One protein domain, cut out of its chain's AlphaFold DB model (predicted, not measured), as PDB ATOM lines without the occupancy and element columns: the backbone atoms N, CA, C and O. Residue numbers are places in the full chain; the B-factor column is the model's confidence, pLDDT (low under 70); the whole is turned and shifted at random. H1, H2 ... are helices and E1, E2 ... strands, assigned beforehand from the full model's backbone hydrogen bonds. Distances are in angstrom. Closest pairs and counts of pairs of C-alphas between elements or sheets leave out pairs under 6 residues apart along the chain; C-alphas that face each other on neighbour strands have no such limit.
ATOM      1  N   LYS A   7     176.020 173.604 239.368       88.50
ATOM      2  CA  LYS A   7     177.151 172.696 239.568       88.50
ATOM      3  C   LYS A   7     178.066 173.223 240.667       88.50
ATOM      4  O   LYS A   7     178.607 174.321 240.541       88.50
ATOM      5  N   SER A   8     178.272 172.427 241.711       88.31
ATOM      6  CA  SER A   8     179.342 172.660 242.673       88.31
ATOM      7  C   SER A   8     180.699 172.457 241.999       88.31
ATOM      8  O   SER A   8     180.948 171.457 241.319       88.31
ATOM      9  N   ARG A   9     181.598 173.419 242.219       80.25
ATOM     10  CA  ARG A   9     182.997 173.353 241.774       80.25
ATOM     11  C   ARG A   9     183.896 172.577 242.736       80.25
ATOM     12  O   ARG A   9     185.020 172.262 242.367       80.25
ATOM     13  N   LYS A  10     183.429 172.320 243.955       82.62
ATOM     14  CA  LYS A  10     184.211 171.745 245.053       82.62
ATOM     15  C   LYS A  10     183.956 170.240 245.193       82.62
ATOM     16  O   LYS A  10     184.915 169.499 245.354       82.62
ATOM     17  N   SER A  11     182.709 169.786 245.053       80.31
ATOM     18  CA  SER A  11     182.326 168.373 245.209       80.31
ATOM     19  C   SER A  11     181.847 167.689 243.925       80.31
ATOM     20  O   SER A  11     181.150 166.672 243.984       80.31
ATOM     21  N   ASN A  12     182.092 168.316 242.765       84.81
ATOM     22  CA  ASN A  12     181.627 167.871 241.442       84.81
ATOM     23  C   ASN A  12     180.140 167.442 241.416       84.81
ATOM     24  O   ASN A  12     179.728 166.583 240.637       84.81
ATOM     25  N   THR A  13     179.324 168.026 242.298       88.69
ATOM     26  CA  THR A  13     177.920 167.660 242.486       88.69
ATOM     27  C   THR A  13     177.039 168.637 241.729       88.69
ATOM     28  O   THR A  13     177.233 169.850 241.797       88.69
ATOM     29  N   THR A  14     176.072 168.113 240.994       91.00
ATOM     30  CA  THR A  14     175.117 168.881 240.204       91.00
ATOM     31  C   THR A  14     173.763 168.854 240.895       91.00
ATOM     32  O   THR A  14     173.238 167.790 241.198       91.00
ATOM     33  N   TYR A  15     173.204 170.027 241.150       91.31
ATOM     34  CA  TYR A  15     171.891 170.242 241.736       91.31
ATOM     35  C   TYR A  15     170.958 170.768 240.650       91.31
ATOM     36  O   TYR A  15     171.231 171.800 240.042       91.31
ATOM     37  N   ILE A  16     169.875 170.058 240.389       91.38
ATOM     38  CA  ILE A  16     168.894 170.374 239.358       91.38
ATOM     39  C   ILE A  16     167.587 170.711 240.066       91.38
ATOM     40  O   ILE A  16     167.076 169.919 240.856       91.38
ATOM     41  N   VAL A  17     167.064 171.899 239.803       91.88
ATOM     42  CA  VAL A  17     165.780 172.380 240.302       91.88
ATOM     43  C   VAL A  17     164.776 172.290 239.168       91.88
ATOM     44  O   VAL A  17     164.968 172.929 238.135       91.88
ATOM     45  N   THR A  18     163.711 171.518 239.352       90.81
ATOM     46  CA  THR A  18     162.647 171.339 238.355       90.81
ATOM     47  C   THR A  18     161.285 171.597 238.974       90.81
ATOM     48  O   THR A  18     161.027 171.208 240.109       90.81
ATOM     49  N   GLY A  19     160.384 172.244 238.238       87.69
ATOM     50  CA  GLY A  19     158.990 172.351 238.661       87.69
ATOM     51  C   GLY A  19     158.256 173.573 238.131       87.69
ATOM     52  O   GLY A  19     158.598 174.152 237.093       87.69
ATOM     53  N   GLU A  20     157.208 173.930 238.860       85.62
ATOM     54  CA  GLU A  20     156.338 175.073 238.619       85.62
ATOM     55  C   GLU A  20     156.535 176.126 239.720       85.62
ATOM     56  O   GLU A  20     157.073 175.806 240.782       85.62
ATOM     57  N   PRO A  21     156.110 177.385 239.506       81.44
ATOM     58  CA  PRO A  21     156.259 178.440 240.505       81.44
ATOM     59  C   PRO A  21     155.724 178.033 241.881       81.44
ATOM     60  O   PRO A  21     156.420 178.246 242.864       81.44
ATOM     61  N   SER A  22     154.566 177.364 241.910       82.31
ATOM     62  CA  SER A  22     153.879 176.911 243.126       82.31
ATOM     63  C   SER A  22     154.440 175.622 243.737       82.31
ATOM     64  O   SER A  22     154.042 175.238 244.835       82.31
ATOM     65  N   ARG A  23     155.290 174.883 243.008       84.62
ATOM     66  CA  ARG A  23     155.900 173.645 243.504       84.62
ATOM     67  C   ARG A  23     157.144 173.276 242.714       84.62
ATOM     68  O   ARG A  23     157.062 172.950 241.528       84.62
ATOM     69  N   ALA A  24     158.272 173.212 243.405       89.44
ATOM     70  CA  ALA A  24     159.533 172.777 242.836       89.44
ATOM     71  C   ALA A  24     160.127 171.567 243.556       89.44
ATOM     72  O   ALA A  24     159.821 171.258 244.705       89.44
ATOM     73  N   PHE A  25     160.998 170.881 242.833       88.12
ATOM     74  CA  PHE A  25     161.723 169.706 243.258       88.12
ATOM     75  C   PHE A  25     163.214 169.963 243.103       88.12
ATOM     76  O   PHE A  25     163.654 170.638 242.173       88.12
ATOM     77  N   LEU A  26     163.987 169.391 244.021       89.69
ATOM     78  CA  LEU A  26     165.438 169.382 243.963       89.69
ATOM     79  C   LEU A  26     165.922 167.964 243.681       89.69
ATOM     80  O   LEU A  26     165.535 167.009 244.361       89.69
ATOM     81  N   GLN A  27     166.807 167.839 242.706       90.50
ATOM     82  CA  GLN A  27     167.566 166.637 242.415       90.50
ATOM     83  C   GLN A  27     169.052 166.948 242.576       90.50
ATOM     84  O   GLN A  27     169.507 168.021 242.198       90.50
ATOM     85  N   ALA A  28     169.818 166.014 243.132       90.19
ATOM     86  CA  ALA A  28     171.267 166.120 243.238       90.19
ATOM     87  C   ALA A  28     171.922 164.888 242.604       90.19
ATOM     88  O   ALA A  28     171.457 163.767 242.809       90.19
ATOM     89  N   THR A  29     172.998 165.079 241.845       89.31
ATOM     90  CA  THR A  29     173.789 164.014 241.213       89.31
ATOM     91  C   THR A  29     175.283 164.290 241.386       89.31
ATOM     92  O   THR A  29     175.763 165.375 241.077       89.31
ATOM     93  N   GLY A  30     176.037 163.322 241.909       87.31
ATOM     94  CA  GLY A  30     177.478 163.451 242.162       87.31
ATOM     95  C   GLY A  30     177.870 163.009 243.567       87.31
ATOM     96  O   GLY A  30     177.089 162.357 244.258       87.31
ATOM     97  N   GLU A  31     179.077 163.371 243.994       85.00
ATOM     98  CA  GLU A  31     179.686 162.854 245.230       85.00
ATOM     99  C   GLU A  31     178.906 163.245 246.491       85.00
ATOM    100  O   GLU A  31     178.756 162.437 247.402       85.00
ATOM    101  N   MET A  32     178.333 164.452 246.530       86.25
ATOM    102  CA  MET A  32     177.553 164.934 247.675       86.25
ATOM    103  C   MET A  32     176.056 164.664 247.554       86.25
ATOM    104  O   MET A  32     175.314 164.980 248.483       86.25
ATOM    105  N   ALA A  33     175.596 164.038 246.466       84.50
ATOM    106  CA  ALA A  33     174.196 163.631 246.335       84.50
ATOM    107  C   ALA A  33     173.793 162.591 247.394       84.50
ATOM    108  O   ALA A  33     172.649 162.570 247.837       84.50
ATOM    109  N   THR A  34     174.744 161.765 247.840       83.94
ATOM    110  CA  THR A  34     174.553 160.757 248.894       83.94
ATOM    111  C   THR A  34     174.768 161.311 250.304       83.94
ATOM    112  O   THR A  34     174.626 160.584 251.284       83.94
ATOM    113  N   SER A  35     175.102 162.598 250.445       88.31
ATOM    114  CA  SER A  35     175.278 163.209 251.759       88.31
ATOM    115  C   SER A  35     173.941 163.294 252.492       88.31
ATOM    116  O   SER A  35     172.976 163.849 251.965       88.31
ATOM    117  N   ASN A  36     173.902 162.857 253.757       89.62
ATOM    118  CA  ASN A  36     172.704 162.944 254.603       89.62
ATOM    119  C   ASN A  36     172.094 164.356 254.644       89.62
ATOM    120  O   ASN A  36     170.879 164.496 254.752       89.62
ATOM    121  N   LYS A  37     172.917 165.411 254.539       86.31
ATOM    122  CA  LYS A  37     172.429 166.799 254.489       86.31
ATOM    123  C   LYS A  37     171.628 167.082 253.215       86.31
ATOM    124  O   LYS A  37     170.553 167.666 253.304       86.31
ATOM    125  N   VAL A  38     172.141 166.655 252.060       87.81
ATOM    126  CA  VAL A  38     171.495 166.850 250.752       87.81
ATOM    127  C   VAL A  38     170.228 166.005 250.655       87.81
ATOM    128  O   VAL A  38     169.181 166.528 250.281       87.81
ATOM    129  N   ILE A  39     170.294 164.740 251.082       89.44
ATOM    130  CA  ILE A  39     169.139 163.834 251.116       89.44
ATOM    131  C   ILE A  39     168.024 164.428 251.979       89.44
ATOM    132  O   ILE A  39     166.902 164.579 251.500       89.44
ATOM    133  N   LYS A  40     168.338 164.856 253.208       90.19
ATOM    134  CA  LYS A  40     167.348 165.447 254.116       90.19
ATOM    135  C   LYS A  40     166.710 166.710 253.535       90.19
ATOM    136  O   LYS A  40     165.509 166.898 253.685       90.19
ATOM    137  N   GLN A  41     167.484 167.562 252.859       86.69
ATOM    138  CA  GLN A  41     166.936 168.740 252.181       86.69
ATOM    139  C   GLN A  41     166.018 168.366 251.020       86.69
ATOM    140  O   GLN A  41     164.951 168.948 250.885       86.69
ATOM    141  N   MET A  42     166.391 167.385 250.200       88.44
ATOM    142  CA  MET A  42     165.524 166.906 249.124       88.44
ATOM    143  C   MET A  42     164.227 166.289 249.659       88.44
ATOM    144  O   MET A  42     163.167 166.493 249.071       88.44
ATOM    145  N   GLU A  43     164.289 165.542 250.763       89.88
ATOM    146  CA  GLU A  43     163.101 164.997 251.425       89.88
ATOM    147  C   GLU A  43     162.206 166.096 251.992       89.88
ATOM    148  O   GLU A  43     160.990 166.040 251.809       89.88
ATOM    149  N   ASP A  44     162.797 167.108 252.630       89.12
ATOM    150  CA  ASP A  44     162.073 168.277 253.122       89.12
ATOM    151  C   ASP A  44     161.383 169.007 251.966       89.12
ATOM    152  O   ASP A  44     160.181 169.233 252.026       89.12
ATOM    153  N   ILE A  45     162.094 169.230 250.856       86.88
ATOM    154  CA  ILE A  45     161.556 169.867 249.645       86.88
ATOM    155  C   ILE A  45     160.442 169.037 248.993       86.88
ATOM    156  O   ILE A  45     159.517 169.576 248.397       86.88
ATOM    157  N   ARG A  46     160.504 167.705 249.082       84.50
ATOM    158  CA  ARG A  46     159.432 166.834 248.575       84.50
ATOM    159  C   ARG A  46     158.202 166.837 249.480       84.50
ATOM    160  O   ARG A  46     157.093 166.671 248.965       84.50
ATOM    161  N   ARG A  47     158.397 166.970 250.796       86.31
ATOM    162  CA  ARG A  47     157.336 166.969 251.815       86.31
ATOM    163  C   ARG A  47     156.651 168.326 251.944       86.31
ATOM    164  O   ARG A  47     155.426 168.377 251.963       86.31
ATOM    165  N   GLY A  48     157.424 169.401 252.039       79.44
ATOM    166  CA  GLY A  48     156.937 170.772 252.005       79.44
ATOM    167  C   GLY A  48     156.678 171.173 250.560       79.44
ATOM    168  O   GLY A  48     157.546 171.032 249.711       79.44
ATOM    169  N   ALA A  49     155.478 171.643 250.238       78.38
ATOM    170  CA  ALA A  49     155.240 172.244 248.931       78.38
ATOM    171  C   ALA A  49     155.969 173.598 248.879       78.38
ATOM    172  O   ALA A  49     155.408 174.612 249.283       78.38
ATOM    173  N   TYR A  50     157.236 173.598 248.459       87.25
ATOM    174  CA  TYR A  50     158.033 174.815 248.325       87.25
ATOM    175  C   TYR A  50     157.959 175.378 246.911       87.25
ATOM    176  O   TYR A  50     158.055 174.645 245.922       87.25
ATOM    177  N   ASP A  51     157.866 176.701 246.835       88.56
ATOM    178  CA  ASP A  51     157.929 177.444 245.586       88.56
ATOM    179  C   ASP A  51     159.310 177.350 244.929       88.56
ATOM    180  O   ASP A  51     160.346 177.160 245.582       88.56
ATOM    181  N   PHE A  52     159.338 177.570 243.616       86.81
ATOM    182  CA  PHE A  52     160.559 177.495 242.814       86.81
ATOM    183  C   PHE A  52     161.678 178.406 243.324       86.81
ATOM    184  O   PHE A  52     162.831 177.987 243.367       86.81
ATOM    185  N   ALA A  53     161.353 179.626 243.760       88.44
ATOM    186  CA  ALA A  53     162.343 180.572 244.278       88.44
ATOM    187  C   ALA A  53     163.048 180.057 245.544       88.44
ATOM    188  O   ALA A  53     164.251 180.256 245.714       88.44
ATOM    189  N   THR A  54     162.314 179.360 246.413       89.81
ATOM    190  CA  THR A  54     162.861 178.788 247.646       89.81
ATOM    191  C   THR A  54     163.807 177.637 247.328       89.81
ATOM    192  O   THR A  54     164.940 177.614 247.807       89.81
ATOM    193  N   VAL A  55     163.381 176.715 246.460       89.44
ATOM    194  CA  VAL A  55     164.204 175.568 246.050       89.44
ATOM    195  C   VAL A  55     165.442 176.019 245.266       89.44
ATOM    196  O   VAL A  55     166.533 175.494 245.483       89.44
ATOM    197  N   ASP A  56     165.305 177.040 244.419       89.81
ATOM    198  CA  ASP A  56     166.400 177.697 243.699       89.81
ATOM    199  C   ASP A  56     167.455 178.272 244.652       89.81
ATOM    200  O   ASP A  56     168.651 178.000 244.513       89.81
ATOM    201  N   TRP A  57     167.008 179.012 245.669       89.88
ATOM    202  CA  TRP A  57     167.896 179.554 246.689       89.88
ATOM    203  C   TRP A  57     168.626 178.436 247.448       89.88
ATOM    204  O   TRP A  57     169.845 178.512 247.618       89.88
ATOM    205  N   MET A  58     167.926 177.364 247.835       88.50
ATOM    206  CA  MET A  58     168.524 176.211 248.526       88.50
ATOM    207  C   MET A  58     169.567 175.490 247.665       88.50
ATOM    208  O   MET A  58     170.663 175.197 248.150       88.50
ATOM    209  N   ALA A  59     169.273 175.250 246.385       88.25
ATOM    210  CA  ALA A  59     170.207 174.629 245.447       88.25
ATOM    211  C   ALA A  59     171.492 175.455 245.294       88.25
ATOM    212  O   ALA A  59     172.598 174.911 245.301       88.25
ATOM    213  N   ARG A  60     171.354 176.783 245.234       89.75
ATOM    214  CA  ARG A  60     172.485 177.713 245.156       89.75
ATOM    215  C   ARG A  60     173.320 177.736 246.439       89.75
ATOM    216  O   ARG A  60     174.544 177.849 246.375       89.75
ATOM    217  N   GLN A  61     172.683 177.621 247.606       88.81
ATOM    218  CA  GLN A  61     173.396 177.487 248.883       88.81
ATOM    219  C   GLN A  61     174.193 176.178 248.938       88.81
ATOM    220  O   GLN A  61     175.371 176.185 249.305       88.81
ATOM    221  N   LEU A  62     173.582 175.069 248.517       86.06
ATOM    222  CA  LEU A  62     174.232 173.763 248.450       86.06
ATOM    223  C   LEU A  62     175.451 173.771 247.525       86.06
ATOM    224  O   LEU A  62     176.516 173.324 247.942       86.06
ATOM    225  N   SER A  63     175.329 174.351 246.328       86.50
ATOM    226  CA  SER A  63     176.432 174.415 245.359       86.50
ATOM    227  C   SER A  63     177.617 175.279 245.799       86.50
ATOM    228  O   SER A  63     178.703 175.140 245.249       86.50
ATOM    229  N   ASN A  64     177.400 176.217 246.725       85.62
ATOM    230  CA  ASN A  64     178.460 177.058 247.290       85.62
ATOM    231  C   ASN A  64     179.114 176.420 248.526       85.62
ATOM    232  O   ASN A  64     180.313 176.607 248.782       85.62
ATOM    233  N   THR A  65     178.304 175.710 249.314       82.56
ATOM    234  CA  THR A  65     178.738 175.031 250.537       82.56
ATOM    235  C   THR A  65     179.649 173.864 250.194       82.56
ATOM    236  O   THR A  65     180.766 173.784 250.713       82.56
ATOM    237  N   PHE A  66     179.160 172.994 249.313       76.50
ATOM    238  CA  PHE A  66     179.841 171.794 248.857       76.50
ATOM    239  C   PHE A  66     180.556 172.023 247.559       76.50
ATOM    240  O   PHE A  66     181.470 171.227 247.300       76.50
TER     241      PHE A  66
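This is residues 7 to 66 of the 66 residues of an uncharacterized protein of Fibrobacter sp. UWH4 (UniProt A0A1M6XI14). A hairpin of two long strands, E1 and E2, and two helices, H1 and H2, run lengthwise along one long axis. H2 packs over one face of the hairpin, near both strands and running lengthwise with them, while H1 lies beside E2, on the side away from E1. The printed part has 60 residues, with two named strands followed by two named helices in the order E1, E2, H1, H2; the sheet, of order E1 - E2, is antiparallel, and the class is mixed, helices and strands. The whole is compact, with a radius of gyration of the C-alphas of 10.6 A, yet elongated in outline, spanning 31 by 18 by 15 A.

Residues 7 to 13 come before the first named element. E1 holds residues 14 to 20, beginning with C-alpha 14 at (175.117, 168.881, 240.204) and measuring 19.8 A from first to last C-alpha. E2 holds residues 23 to 29 and measures 20.4 A. H1 holds residues 36 to 47, with C-alpha 36 at (172.704, 162.944, 254.603), and measures 16.1 A. H2, the longest helix by residues, holds residues 52 to 65, measures 19.9 A and ends with C-alpha 65 at (178.738, 175.031, 250.537).

E1 and E2 form a hairpin of antiparallel strands, with 162 degrees between their directions. The C-alphas of residues 17 and 26 face each other at 4.7 A. N 16 and O 27 are within hydrogen-bond range at 2.7 A, as are N 25 and O 18 at 2.7 A. The closest C-alphas of E1 and H2 are those of Tyr 15 and Ala 59, 6.0 A apart. Those of E2 and H2 are Ala 24 and Phe 52, at 4.8 A. Those of E2 and H1 are Leu 26 and Met 42, at 5.7 A. E1 and H1 are apart. H1 and H2 are close but not clearly touching, their closest C-alphas being those of Ile 45 and Val 55 at 7.2 A. Their lines stand at a shallow tilt of 0 degrees, and they run opposite ways. In H1 and H2 every O i to N i+4 pair is within hydrogen-bond range.

The two C-alphas farthest apart are those of Lys 10 and Ser 22, at 30.8 A, while the C-alphas of the first and last printed residues, Lys 7 and Phe 66, are 9.7 A apart. The printed part has no cut and ends at the chain's last residue. The links E1 to E2 and H1 to H2 are tight, and the link E2 to H1 is short. The mean pLDDT of the printed part is 87.0, and no printed residue is under 70.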